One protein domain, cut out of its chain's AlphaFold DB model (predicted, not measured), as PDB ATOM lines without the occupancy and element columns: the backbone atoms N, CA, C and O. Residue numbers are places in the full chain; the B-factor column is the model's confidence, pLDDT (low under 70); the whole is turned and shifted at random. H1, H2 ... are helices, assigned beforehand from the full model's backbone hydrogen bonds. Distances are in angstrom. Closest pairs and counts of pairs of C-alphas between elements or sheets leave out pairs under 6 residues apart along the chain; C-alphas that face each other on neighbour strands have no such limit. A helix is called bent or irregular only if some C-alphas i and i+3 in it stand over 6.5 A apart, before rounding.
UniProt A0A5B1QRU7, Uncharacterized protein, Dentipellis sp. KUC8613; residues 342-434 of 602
ATOM      1  N   LEU A 342     143.359 157.193 174.279       53.22
ATOM      2  CA  LEU A 342     142.618 156.324 175.191       53.22
ATOM      3  C   LEU A 342     141.142 156.743 175.263       53.22
ATOM      4  O   LEU A 342     140.262 155.900 175.123       53.22
ATOM      5  N   PHE A 343     140.880 158.052 175.339       57.78
ATOM      6  CA  PHE A 343     139.541 158.633 175.243       57.78
ATOM      7  C   PHE A 343     138.847 158.241 173.933       57.78
ATOM      8  O   PHE A 343     137.747 157.692 173.973       57.78
ATOM      9  N   ALA A 344     139.506 158.436 172.785       56.59
ATOM     10  CA  ALA A 344     138.937 158.103 171.479       56.59
ATOM     11  C   ALA A 344     138.663 156.601 171.308       56.59
ATOM     12  O   ALA A 344     137.628 156.231 170.763       56.59
ATOM     13  N   LEU A 345     139.549 155.736 171.815       55.19
ATOM     14  CA  LEU A 345     139.342 154.283 171.807       55.19
ATOM     15  C   LEU A 345     138.196 153.849 172.729       55.19
ATOM     16  O   LEU A 345     137.470 152.923 172.391       55.19
ATOM     17  N   SER A 346     138.034 154.504 173.883       44.72
ATOM     18  CA  SER A 346     137.013 154.143 174.878       44.72
ATOM     19  C   SER A 346     135.611 154.675 174.566       44.72
ATOM     20  O   SER A 346     134.631 154.054 174.960       44.72
ATOM     21  N   THR A 347     135.505 155.809 173.867       55.12
ATOM     22  CA  THR A 347     134.221 156.498 173.626       55.12
ATOM     23  C   THR A 347     133.787 156.495 172.165       55.12
ATOM     24  O   THR A 347     132.661 156.875 171.869       55.12
ATOM     25  N   GLY A 348     134.681 156.145 171.232       61.44
ATOM     26  CA  GLY A 348     134.462 156.351 169.797       61.44
ATOM     27  C   GLY A 348     134.462 157.829 169.373       61.44
ATOM     28  O   GLY A 348     134.307 158.125 168.191       61.44
ATOM     29  N   ILE A 349     134.662 158.770 170.307       65.19
ATOM     30  CA  ILE A 349     134.615 160.214 170.058       65.19
ATOM     31  C   ILE A 349     136.042 160.764 169.967       65.19
ATOM     32  O   ILE A 349     136.850 160.632 170.885       65.19
ATOM     33  N   SER A 350     136.359 161.445 168.865       74.94
ATOM     34  CA  SER A 350     137.628 162.166 168.731       74.94
ATOM     35  C   SER A 350     137.692 163.321 169.732       74.94
ATOM     36  O   SER A 350     136.752 164.103 169.845       74.94
ATOM     37  N   THR A 351     138.816 163.525 170.422       77.50
ATOM     38  CA  THR A 351     138.964 164.688 171.323       77.50
ATOM     39  C   THR A 351     138.837 166.023 170.588       77.50
ATOM     40  O   THR A 351     138.396 167.013 171.167       77.50
ATOM     41  N   ARG A 352     139.138 166.046 169.284       80.44
ATOM     42  CA  ARG A 352     138.931 167.211 168.411       80.44
ATOM     43  C   ARG A 352     137.452 167.521 168.168       80.44
ATOM     44  O   ARG A 352     137.140 168.614 167.709       80.44
ATOM     45  N   SER A 353     136.538 166.603 168.481       84.50
ATOM     46  CA  SER A 353     135.090 166.839 168.457       84.50
ATOM     47  C   SER A 353     134.616 167.724 169.613       84.50
ATOM     48  O   SER A 353     133.526 168.290 169.545       84.50
ATOM     49  N   LEU A 354     135.424 167.856 170.674       85.00
ATOM     50  CA  LEU A 354     135.062 168.563 171.906       85.00
ATOM     51  C   LEU A 354     135.372 170.064 171.864       85.00
ATOM     52  O   LEU A 354     134.908 170.805 172.732       85.00
ATOM     53  N   THR A 355     136.131 170.532 170.871       88.12
ATOM     54  CA  THR A 355     136.544 171.936 170.773       88.12
ATOM     55  C   THR A 355     136.408 172.490 169.356       88.12
ATOM     56  O   THR A 355     136.420 171.756 168.369       88.12
ATOM     57  N   ILE A 356     136.247 173.812 169.257       89.44
ATOM     58  CA  ILE A 356     136.248 174.572 167.999       89.44
ATOM     59  C   ILE A 356     137.444 175.515 168.065       89.44
ATOM     60  O   ILE A 356     137.351 176.598 168.656       89.44
ATOM     61  N   ASP A 357     138.561 175.097 167.480       80.94
ATOM     62  CA  ASP A 357     139.849 175.790 167.609       80.94
ATOM     63  C   ASP A 357     140.502 176.088 166.251       80.94
ATOM     64  O   ASP A 357     141.353 176.973 166.168       80.94
ATOM     65  N   GLY A 358     140.082 175.415 165.172       82.56
ATOM     66  CA  GLY A 358     140.578 175.702 163.826       82.56
ATOM     67  C   GLY A 358     140.121 177.072 163.313       82.56
ATOM     68  O   GLY A 358     139.001 177.503 163.587       82.56
ATOM     69  N   ASN A 359     140.960 177.749 162.519       85.19
ATOM     70  CA  ASN A 359     140.615 179.052 161.929       85.19
ATOM     71  C   ASN A 359     139.342 178.985 161.069       85.19
ATOM     72  O   ASN A 359     138.487 179.863 161.176       85.19
ATOM     73  N   GLU A 360     139.195 177.945 160.247       86.81
ATOM     74  CA  GLU A 360     137.999 177.763 159.415       86.81
ATOM     75  C   GLU A 360     136.783 177.356 160.258       86.81
ATOM     76  O   GLU A 360     135.717 177.954 160.125       86.81
ATOM     77  N   GLU A 361     136.965 176.463 161.240       91.38
ATOM     78  CA  GLU A 361     135.917 176.090 162.203       91.38
ATOM     79  C   GLU A 361     135.370 177.317 162.957       91.38
ATOM     80  O   GLU A 361     134.159 177.456 163.158       91.38
ATOM     81  N   TYR A 362     136.268 178.223 163.360       92.06
ATOM     82  CA  TYR A 362     135.954 179.480 164.030       92.06
ATOM     83  C   TYR A 362     135.163 180.425 163.128       92.06
ATOM     84  O   TYR A 362     134.123 180.939 163.543       92.06
ATOM     85  N   LYS A 363     135.627 180.657 161.894       90.81
ATOM     86  CA  LYS A 363     134.935 181.532 160.936       90.81
ATOM     87  C   LYS A 363     133.537 181.002 160.628       90.81
ATOM     88  O   LYS A 363     132.582 181.777 160.654       90.81
ATOM     89  N   LEU A 364     133.404 179.695 160.396       93.69
ATOM     90  CA  LEU A 364     132.115 179.049 160.163       93.69
ATOM     91  C   LEU A 364     131.183 179.206 161.369       93.69
ATOM     92  O   LEU A 364     130.021 179.580 161.210       93.69
ATOM     93  N   PHE A 365     131.699 178.998 162.584       95.69
ATOM     94  CA  PHE A 365     130.926 179.185 163.813       95.69
ATOM     95  C   PHE A 365     130.389 180.615 163.931       95.69
ATOM     96  O   PHE A 365     129.216 180.819 164.233       95.69
ATOM     97  N   MET A 366     131.226 181.615 163.644       94.31
ATOM     98  CA  MET A 366     130.846 183.027 163.716       94.31
ATOM     99  C   MET A 366     129.799 183.404 162.658       94.31
ATOM    100  O   MET A 366     128.840 184.114 162.975       94.31
ATOM    101  N   LYS A 367     129.927 182.878 161.431       93.62
ATOM    102  CA  LYS A 367     128.913 183.028 160.373       93.62
ATOM    103  C   LYS A 367     127.571 182.432 160.795       93.62
ATOM    104  O   LYS A 367     126.547 183.097 160.659       93.62
ATOM    105  N   LEU A 368     127.570 181.213 161.338       94.31
ATOM    106  CA  LEU A 368     126.336 180.531 161.738       94.31
ATOM    107  C   LEU A 368     125.687 181.152 162.963       94.31
ATOM    108  O   LEU A 368     124.474 181.327 162.971       94.31
ATOM    109  N   ARG A 369     126.476 181.598 163.943       94.25
ATOM    110  CA  ARG A 369     125.954 182.387 165.063       94.25
ATOM    111  C   ARG A 369     125.179 183.607 164.566       94.25
ATOM    112  O   ARG A 369     124.099 183.880 165.080       94.25
ATOM    113  N   LYS A 370     125.725 184.334 163.583       93.50
ATOM    114  CA  LYS A 370     125.063 185.496 162.971       93.50
ATOM    115  C   LYS A 370     123.821 185.086 162.174       93.50
ATOM    116  O   LYS A 370     122.769 185.684 162.361       93.50
ATOM    117  N   ALA A 371     123.919 184.084 161.305       92.69
ATOM    118  CA  ALA A 371     122.808 183.674 160.443       92.69
ATOM    119  C   ALA A 371     121.630 183.086 161.238       92.69
ATOM    120  O   ALA A 371     120.480 183.437 160.997       92.69
ATOM    121  N   CYS A 372     121.927 182.233 162.215       90.44
ATOM    122  CA  CYS A 372     120.942 181.491 162.996       90.44
ATOM    123  C   CYS A 372     120.607 182.167 164.337       90.44
ATOM    124  O   CYS A 372     119.875 181.590 165.141       90.44
ATOM    125  N   GLN A 373     121.148 183.368 164.586       90.94
ATOM    126  CA  GLN A 373     120.895 184.183 165.780       90.94
ATOM    127  C   GLN A 373     121.094 183.401 167.090       90.94
ATOM    128  O   GLN A 373     120.247 183.405 167.982       90.94
ATOM    129  N   TRP A 374     122.214 182.678 167.204       93.00
ATOM    130  CA  TRP A 374     122.482 181.857 168.387       93.00
ATOM    131  C   TRP A 374     122.805 182.720 169.608       93.00
ATOM    132  O   TRP A 374     123.777 183.483 169.600       93.00
ATOM    133  N   VAL A 375     122.021 182.531 170.673       89.44
ATOM    134  CA  VAL A 375     122.195 183.203 171.968       89.44
ATOM    135  C   VAL A 375     122.071 182.199 173.098       89.44
ATOM    136  O   VAL A 375     121.084 181.472 173.167       89.44
ATOM    137  N   SER A 376     123.049 182.160 174.000       88.69
ATOM    138  CA  SER A 376     123.169 181.100 175.007       88.69
ATOM    139  C   SER A 376     121.934 180.931 175.894       88.69
ATOM    140  O   SER A 376     121.543 179.802 176.173       88.69
ATOM    141  N   HIS A 377     121.275 182.025 176.285       84.25
ATOM    142  CA  HIS A 377     120.076 181.992 177.130       84.25
ATOM    143  C   HIS A 377     118.807 181.520 176.397       84.25
ATOM    144  O   HIS A 377     117.810 181.215 177.041       84.25
ATOM    145  N   ALA A 378     118.838 181.424 175.065       84.25
ATOM    146  CA  ALA A 378     117.734 180.920 174.251       84.25
ATOM    147  C   ALA A 378     117.969 179.482 173.744       84.25
ATOM    148  O   ALA A 378     117.134 178.940 173.011       84.25
ATOM    149  N   MET A 379     119.100 178.857 174.094       81.81
ATOM    150  CA  MET A 379     119.497 177.538 173.600       81.81
ATOM    151  C   MET A 379     119.097 176.420 174.572       81.81
ATOM    152  O   MET A 379     119.786 176.151 175.555       81.81
ATOM    153  N   SER A 380     117.998 175.725 174.264       78.19
ATOM    154  CA  SER A 380     117.612 174.481 174.945       78.19
ATOM    155  C   SER A 380     118.481 173.291 174.493       78.19
ATOM    156  O   SER A 380     119.111 173.371 173.432       78.19
ATOM    157  N   PRO A 381     118.496 172.154 175.220       75.38
ATOM    158  CA  PRO A 381     119.210 170.945 174.788       75.38
ATOM    159  C   PRO A 381     118.854 170.500 173.360       75.38
ATOM    160  O   PRO A 381     119.735 170.164 172.571       75.38
ATOM    161  N   GLN A 382     117.574 170.590 172.988       72.94
ATOM    162  CA  GLN A 382     117.112 170.289 171.632       72.94
ATOM    163  C   GLN A 382     117.680 171.272 170.599       72.94
ATOM    164  O   GLN A 382     118.143 170.857 169.536       72.94
ATOM    165  N   ARG A 383     117.698 172.576 170.905       81.12
ATOM    166  CA  ARG A 383     118.274 173.587 170.001       81.12
ATOM    167  C   ARG A 383     119.781 173.414 169.845       81.12
ATOM    168  O   ARG A 383     120.291 173.619 168.748       81.12
ATOM    169  N   TRP A 384     120.481 172.977 170.892       84.81
ATOM    170  CA  TRP A 384     121.893 172.606 170.800       84.81
ATOM    171  C   TRP A 384     122.124 171.419 169.866       84.81
ATOM    172  O   TRP A 384     123.048 171.471 169.055       84.81
ATOM    173  N   ALA A 385     121.285 170.383 169.930       79.75
ATOM    174  CA  ALA A 385     121.376 169.247 169.016       79.75
ATOM    175  C   ALA A 385     121.174 169.680 167.552       79.75
ATOM    176  O   ALA A 385     122.012 169.374 166.704       79.75
ATOM    177  N   ILE A 386     120.132 170.472 167.274       81.12
ATOM    178  CA  ILE A 386     119.834 170.988 165.926       81.12
ATOM    179  C   ILE A 386     120.976 171.876 165.407       81.12
ATOM    180  O   ILE A 386     121.467 171.669 164.299       81.12
ATOM    181  N   ALA A 387     121.452 172.827 166.218       87.69
ATOM    182  CA  ALA A 387     122.556 173.711 165.839       87.69
ATOM    183  C   ALA A 387     123.853 172.936 165.559       87.69
ATOM    184  O   ALA A 387     124.606 173.293 164.655       87.69
ATOM    185  N   THR A 388     124.102 171.858 166.306       91.31
ATOM    186  CA  THR A 388     125.273 170.992 166.104       91.31
ATOM    187  C   THR A 388     125.177 170.219 164.796       91.31
ATOM    188  O   THR A 388     126.158 170.156 164.058       91.31
ATOM    189  N   GLN A 389     123.999 169.678 164.473       88.62
ATOM    190  CA  GLN A 389     123.763 169.009 163.192       88.62
ATOM    191  C   GLN A 389     123.982 169.971 162.019       88.62
ATOM    192  O   GLN A 389     124.703 169.637 161.079       88.62
ATOM    193  N   GLU A 390     123.433 171.187 162.096       91.88
ATOM    194  CA  GLU A 390     123.611 172.205 161.056       91.88
ATOM    195  C   GLU A 390     125.084 172.627 160.910       91.88
ATOM    196  O   GLU A 390     125.604 172.732 159.795       91.88
ATOM    197  N   TYR A 391     125.777 172.828 162.036       94.31
ATOM    198  CA  TYR A 391     127.198 173.161 162.055       94.31
ATOM    199  C   TYR A 391     128.047 172.062 161.413       94.31
ATOM    200  O   TYR A 391     128.853 172.355 160.532       94.31
ATOM    201  N   ASN A 392     127.841 170.801 161.799       93.00
ATOM    202  CA  ASN A 392     128.604 169.668 161.274       93.00
ATOM    203  C   ASN A 392     128.344 169.440 159.783       93.00
ATOM    204  O   ASN A 392     129.289 169.182 159.038       93.00
ATOM    205  N   ALA A 393     127.098 169.599 159.324       91.12
ATOM    206  CA  ALA A 393     126.759 169.498 157.905       91.12
ATOM    207  C   ALA A 393     127.525 170.537 157.067       91.12
ATOM    208  O   ALA A 393     128.123 170.197 156.044       91.12
ATOM    209  N   LYS A 394     127.572 171.793 157.530       92.44
ATOM    210  CA  LYS A 394     128.314 172.868 156.853       92.44
ATOM    211  C   LYS A 394     129.829 172.706 156.979       92.44
ATOM    212  O   LYS A 394     130.542 172.940 156.009       92.44
ATOM    213  N   LEU A 395     130.321 172.231 158.122       92.12
ATOM    214  CA  LEU A 395     131.742 171.956 158.334       92.12
ATOM    215  C   LEU A 395     132.248 170.873 157.377       92.12
ATOM    216  O   LEU A 395     133.315 171.012 156.781       92.12
ATOM    217  N   LYS A 396     131.458 169.813 157.193       90.62
ATOM    218  CA  LYS A 396     131.753 168.732 156.250       90.62
ATOM    219  C   LYS A 396     131.737 169.218 154.801       90.62
ATOM    220  O   LYS A 396     132.571 168.779 154.016       90.62
ATOM    221  N   ALA A 397     130.839 170.142 154.460       89.75
ATOM    222  CA  ALA A 397     130.809 170.761 153.139       89.75
ATOM    223  C   ALA A 397     132.044 171.644 152.864       89.75
ATOM    224  O   ALA A 397     132.554 171.624 151.749       89.75
ATOM    225  N   GLU A 398     132.551 172.384 153.861       86.06
ATOM    226  CA  GLU A 398     133.718 173.269 153.695       86.06
ATOM    227  C   GLU A 398     135.069 172.529 153.766       86.06
ATOM    228  O   GLU A 398     136.001 172.888 153.048       86.06
ATOM    229  N   LEU A 399     135.200 171.501 154.615       82.88
ATOM    230  CA  LEU A 399     136.485 170.840 154.912       82.88
ATOM    231  C   LEU A 399     136.600 169.394 154.394       82.88
ATOM    232  O   LEU A 399     137.674 168.784 154.489       82.88
ATOM    233  N   GLY A 400     135.523 168.817 153.856       83.44
ATOM    234  CA  GLY A 400     135.506 167.454 153.319       83.44
ATOM    235  C   GLY A 400     136.005 166.409 154.324       83.44
ATOM    236  O   GLY A 400     135.634 166.423 155.497       83.44
ATOM    237  N   ASN A 401     136.898 165.521 153.880       75.25
ATOM    238  CA  ASN A 401     137.441 164.418 154.690       75.25
ATOM    239  C   ASN A 401     138.321 164.867 155.871       75.25
ATOM    240  O   ASN A 401     138.688 164.042 156.703       75.25
ATOM    241  N   SER A 402     138.681 166.151 155.946       77.44
ATOM    242  CA  SER A 402     139.427 166.705 157.082       77.44
ATOM    243  C   SER A 402     138.519 167.206 158.217       77.44
ATOM    244  O   SER A 402     139.010 167.520 159.303       77.44
ATOM    245  N   ALA A 403     137.199 167.252 157.993       83.00
ATOM    246  CA  ALA A 403     136.222 167.692 158.980       83.00
ATOM    247  C   ALA A 403     136.110 166.692 160.139       83.00
ATOM    248  O   ALA A 403     135.863 165.504 159.938       83.00
ATOM    249  N   THR A 404     136.241 167.186 161.371       87.75
ATOM    250  CA  THR A 404     135.884 166.424 162.572       87.75
ATOM    251  C   THR A 404     134.543 166.923 163.092       87.75
ATOM    252  O   THR A 404     134.433 168.086 163.480       87.75
ATOM    253  N   GLU A 405     133.537 166.049 163.120       88.75
ATOM    254  CA  GLU A 405     132.212 166.387 163.642       88.75
ATOM    255  C   GLU A 405     132.286 166.786 165.117       88.75
ATOM    256  O   GLU A 405     132.986 166.159 165.914       88.75
ATOM    257  N   LYS A 406     131.588 167.862 165.476       89.69
ATOM    258  CA  LYS A 406     131.563 168.428 166.822       89.69
ATOM    259  C   LYS A 406     130.378 167.911 167.617       89.69
ATOM    260  O   LYS A 406     129.327 167.612 167.057       89.69
ATOM    261  N   VAL A 407     130.539 167.864 168.935       87.62
ATOM    262  CA  VAL A 407     129.444 167.565 169.868       87.62
ATOM    263  C   VAL A 407     128.782 168.858 170.369       87.62
ATOM    264  O   VAL A 407     129.434 169.907 170.383       87.62
ATOM    265  N   PRO A 408     127.533 168.811 170.878       86.75
ATOM    266  CA  PRO A 408     126.830 169.998 171.373       86.75
ATOM    267  C   PRO A 408     127.597 170.813 172.420       86.75
ATOM    268  O   PRO A 408     127.564 172.046 172.413       86.75
ATOM    269  N   ARG A 409     128.368 170.135 173.280       85.06
ATOM    270  CA  ARG A 409     129.223 170.784 174.284       85.06
ATOM    271  C   ARG A 409     130.255 171.727 173.654       85.06
ATOM    272  O   ARG A 409     130.500 172.795 174.209       85.06
ATOM    273  N   ALA A 410     130.820 171.373 172.498       90.44
ATOM    274  CA  ALA A 410     131.833 172.179 171.821       90.44
ATOM    275  C   ALA A 410     131.264 173.530 171.362       90.44
ATOM    276  O   ALA A 410     131.889 174.573 171.570       90.44
ATOM    277  N   LEU A 411     130.051 173.523 170.797       93.06
ATOM    278  CA  LEU A 411     129.353 174.740 170.380       93.06
ATOM    279  C   LEU A 411     128.966 175.598 171.588       93.06
ATOM    280  O   LEU A 411     129.129 176.815 171.540       93.06
ATOM    281  N   MET A 412     128.512 174.977 172.679       89.81
ATOM    282  CA  MET A 412     128.149 175.682 173.910       89.81
ATOM    283  C   MET A 412     129.345 176.392 174.555       89.81
ATOM    284  O   MET A 412     129.267 177.582 174.867       89.81
ATOM    285  N   GLU A 413     130.480 175.703 174.703       90.38
ATOM    286  CA  GLU A 413     131.714 176.306 175.227       90.38
ATOM    287  C   GLU A 413     132.240 177.407 174.299       90.38
ATOM    288  O   GLU A 413     132.719 178.449 174.762       90.38
ATOM    289  N   LYS A 414     132.126 177.220 172.978       93.69
ATOM    290  CA  LYS A 414     132.527 178.250 172.021       93.69
ATOM    291  C   LYS A 414     131.622 179.474 172.109       93.69
ATOM    292  O   LYS A 414     132.149 180.585 172.185       93.69
ATOM    293  N   LEU A 415     130.302 179.292 172.173       93.31
ATOM    294  CA  LEU A 415     129.350 180.395 172.299       93.31
ATOM    295  C   LEU A 415     129.599 181.184 173.587       93.31
ATOM    296  O   LEU A 415     129.660 182.406 173.532       93.31
ATOM    297  N   ASN A 416     129.867 180.504 174.707       90.88
ATOM    298  CA  ASN A 416     130.229 181.152 175.970       90.88
ATOM    299  C   ASN A 416     131.443 182.078 175.835       90.88
ATOM    300  O   ASN A 416     131.419 183.215 176.309       90.88
ATOM    301  N   LYS A 417     132.512 181.598 175.187       91.56
ATOM    302  CA  LYS A 417     133.732 182.386 174.954       91.56
ATOM    303  C   LYS A 417     133.452 183.591 174.054       91.56
ATOM    304  O   LYS A 417     133.929 184.685 174.346       91.56
ATOM    305  N   ILE A 418     132.674 183.399 172.986       92.25
ATOM    306  CA  ILE A 418     132.314 184.473 172.053       92.25
ATOM    307  C   ILE A 418     131.445 185.528 172.726       92.25
ATOM    308  O   ILE A 418     131.723 186.710 172.580       92.25
ATOM    309  N   GLU A 419     130.429 185.136 173.489       91.69
ATOM    310  CA  GLU A 419     129.549 186.087 174.170       91.69
ATOM    311  C   GLU A 419     130.292 186.898 175.233       91.69
ATOM    312  O   GLU A 419     130.092 188.107 175.305       91.69
ATOM    313  N   LYS A 420     131.222 186.286 175.985       88.81
ATOM    314  CA  LYS A 420     132.131 187.027 176.882       88.81
ATOM    315  C   LYS A 420     132.929 188.084 176.131       88.81
ATOM    316  O   LYS A 420     133.043 189.214 176.599       88.81
ATOM    317  N   GLU A 421     133.479 187.714 174.979       89.44
ATOM    318  CA  GLU A 421     134.286 188.626 174.178       89.44
ATOM    319  C   GLU A 421     133.430 189.741 173.563       89.44
ATOM    320  O   GLU A 421     133.824 190.900 173.638       89.44
ATOM    321  N   VAL A 422     132.234 189.437 173.050       89.50
ATOM    322  CA  VAL A 422     131.282 190.445 172.549       89.50
ATOM    323  C   VAL A 422     130.888 191.415 173.663       89.50
ATOM    324  O   VAL A 422     131.000 192.623 173.481       89.50
ATOM    325  N   LEU A 423     130.500 190.918 174.842       86.19
ATOM    326  CA  LEU A 423     130.143 191.762 175.987       86.19
ATOM    327  C   LEU A 423     131.306 192.673 176.406       86.19
ATOM    328  O   LEU A 423     131.107 193.874 176.593       86.19
ATOM    329  N   ARG A 424     132.528 192.129 176.504       87.69
ATOM    330  CA  ARG A 424     133.743 192.893 176.834       87.69
ATOM    331  C   ARG A 424     134.022 193.984 175.797       87.69
ATOM    332  O   ARG A 424     134.297 195.126 176.164       87.69
ATOM    333  N   ARG A 425     133.962 193.641 174.509       87.62
ATOM    334  CA  ARG A 425     134.251 194.561 173.400       87.62
ATOM    335  C   ARG A 425     133.224 195.677 173.302       87.62
ATOM    336  O   ARG A 425     133.615 196.838 173.240       87.62
ATOM    337  N   THR A 426     131.936 195.352 173.394       86.88
ATOM    338  CA  THR A 426     130.844 196.337 173.400       86.88
ATOM    339  C   THR A 426     130.906 197.253 174.627       86.88
ATOM    340  O   THR A 426     130.634 198.454 174.532       86.88
ATOM    341  N   ALA A 427     131.310 196.730 175.791       81.75
ATOM    342  CA  ALA A 427     131.520 197.547 176.985       81.75
ATOM    343  C   ALA A 427     132.642 198.576 176.774       81.75
ATOM    344  O   ALA A 427     132.425 199.772 176.996       81.75
ATOM    345  N   ASN A 428     133.786 198.123 176.256       83.00
ATOM    346  CA  ASN A 428     135.010 198.916 176.131       83.00
ATOM    347  C   ASN A 428     135.138 199.696 174.811       83.00
ATOM    348  O   ASN A 428     136.101 200.436 174.650       83.00
ATOM    349  N   ASN A 429     134.195 199.536 173.875       84.81
ATOM    350  CA  ASN A 429     134.294 200.029 172.495       84.81
ATOM    351  C   ASN A 429     135.586 199.567 171.775       84.81
ATOM    352  O   ASN A 429     136.147 200.304 170.970       84.81
ATOM    353  N   ASP A 430     136.059 198.351 172.071       87.50
ATOM    354  CA  ASP A 430     137.299 197.765 171.536       87.50
ATOM    355  C   ASP A 430     136.977 196.713 170.464       87.50
ATOM    356  O   ASP A 430     136.766 195.532 170.756       87.50
ATOM    357  N   TYR A 431     136.936 197.132 169.201       91.50
ATOM    358  CA  TYR A 431     136.577 196.254 168.082       91.50
ATOM    359  C   TYR A 431     137.784 195.799 167.257       91.50
ATOM    360  O   TYR A 431     137.620 195.080 166.276       91.50
ATOM    361  N   VAL A 432     139.011 196.151 167.642       89.06
ATOM    362  CA  VAL A 432     140.193 195.811 166.843       89.06
ATOM    363  C   VAL A 432     140.434 194.300 166.875       89.06
ATOM    364  O   VAL A 432     140.569 193.673 167.936       89.06
ATOM    365  N   SER A 433     140.469 193.686 165.693       85.88
ATOM    366  CA  SER A 433     140.849 192.289 165.522       85.88
ATOM    367  C   SER A 433     142.361 192.132 165.653       85.88
ATOM    368  O   SER A 433     143.123 192.794 164.956       85.88
ATOM    369  N   LYS A 434     142.810 191.198 166.497       82.88
ATOM    370  CA  LYS A 434     144.244 190.912 166.676       82.88
ATOM    371  C   LYS A 434     144.907 190.322 165.427       82.88
ATOM    372  O   LYS A 434     146.117 190.430 165.292       82.88
TER     373      LYS A 434
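Overview. This is residues 342 to 434 of the 602 residues of an uncharacterized protein of Dentipellis sp. KUC8613 (UniProt A0A5B1QRU7). H5 sets out from the side of H4, the longest helix by residues, at about a right angle, its residues 408 to 412 meeting residues 384 to 388 of H4, and H3 packs on residues 391 to 395 of H4 in a helical hairpin and comes near H5. The short helices H1 and H2 trail toward one end of the long axis, while residues 423 to 429, of which 423 to 428 belong to H5, stick out at the other. The printed part has 93 residues with five named helices, in the order H1 to H5, and no named strand; its class is all helix. It is compact, with a radius of gyration of the C-alphas of 14.2 A, yet elongated, spanning 45 by 30 by 26 A.

Arrangement. H4, residues 381 to 402, has a kink of 68 degrees near residue 396 and is irregular: C-alphas 398 and 401 are 9.7 A apart. With residues 391 to 395 alone it touches H3, residues 359 to 371, at a steep tilt of 43 degrees, opposite ways, a hairpin; the closest C-alphas are those of Glu 361 and Leu 395, 7.0 A. H5, residues 408 to 428, touches H4 about perpendicular at 84 degrees, residues 408 to 412 alone meeting 384 to 388; the closest C-alphas are those of Thr 388 and Pro 408, 5.6 A. H3 and H5 are near each other. H2, residues 351 to 354, only just touches H5, with 3 pairs of C-alphas within 8 A, the closest those of Leu 354 and Ala 410, 4.8 A. H1, residues 342 to 347, is close to H2 but not clearly touching, and apart from H3, H4 and H5. Every O i to N i+4 pair is within hydrogen-bond range in H1, H3 and H5, and 16 of 18 in H4; H2 is too short for such a pair.

Along the chain. H4 is 27.2 A long from first to last C-alpha, H5 30.4 A and H3 18.5 A; H1 and H2 are short. C-alpha 342, where H1 begins, is at (142.618, 156.324, 175.191), and C-alpha 428, where H5 ends, at (135.010, 198.916, 176.131).

Size, cuts and confidence. The two C-alphas farthest apart, those of Leu 345 and Asn 429, are 46.0 A apart. The printed part has no cut and no long link. Confidence is low, under 70, in residues 342 to 349; the mean pLDDT of the printed part is 84.8.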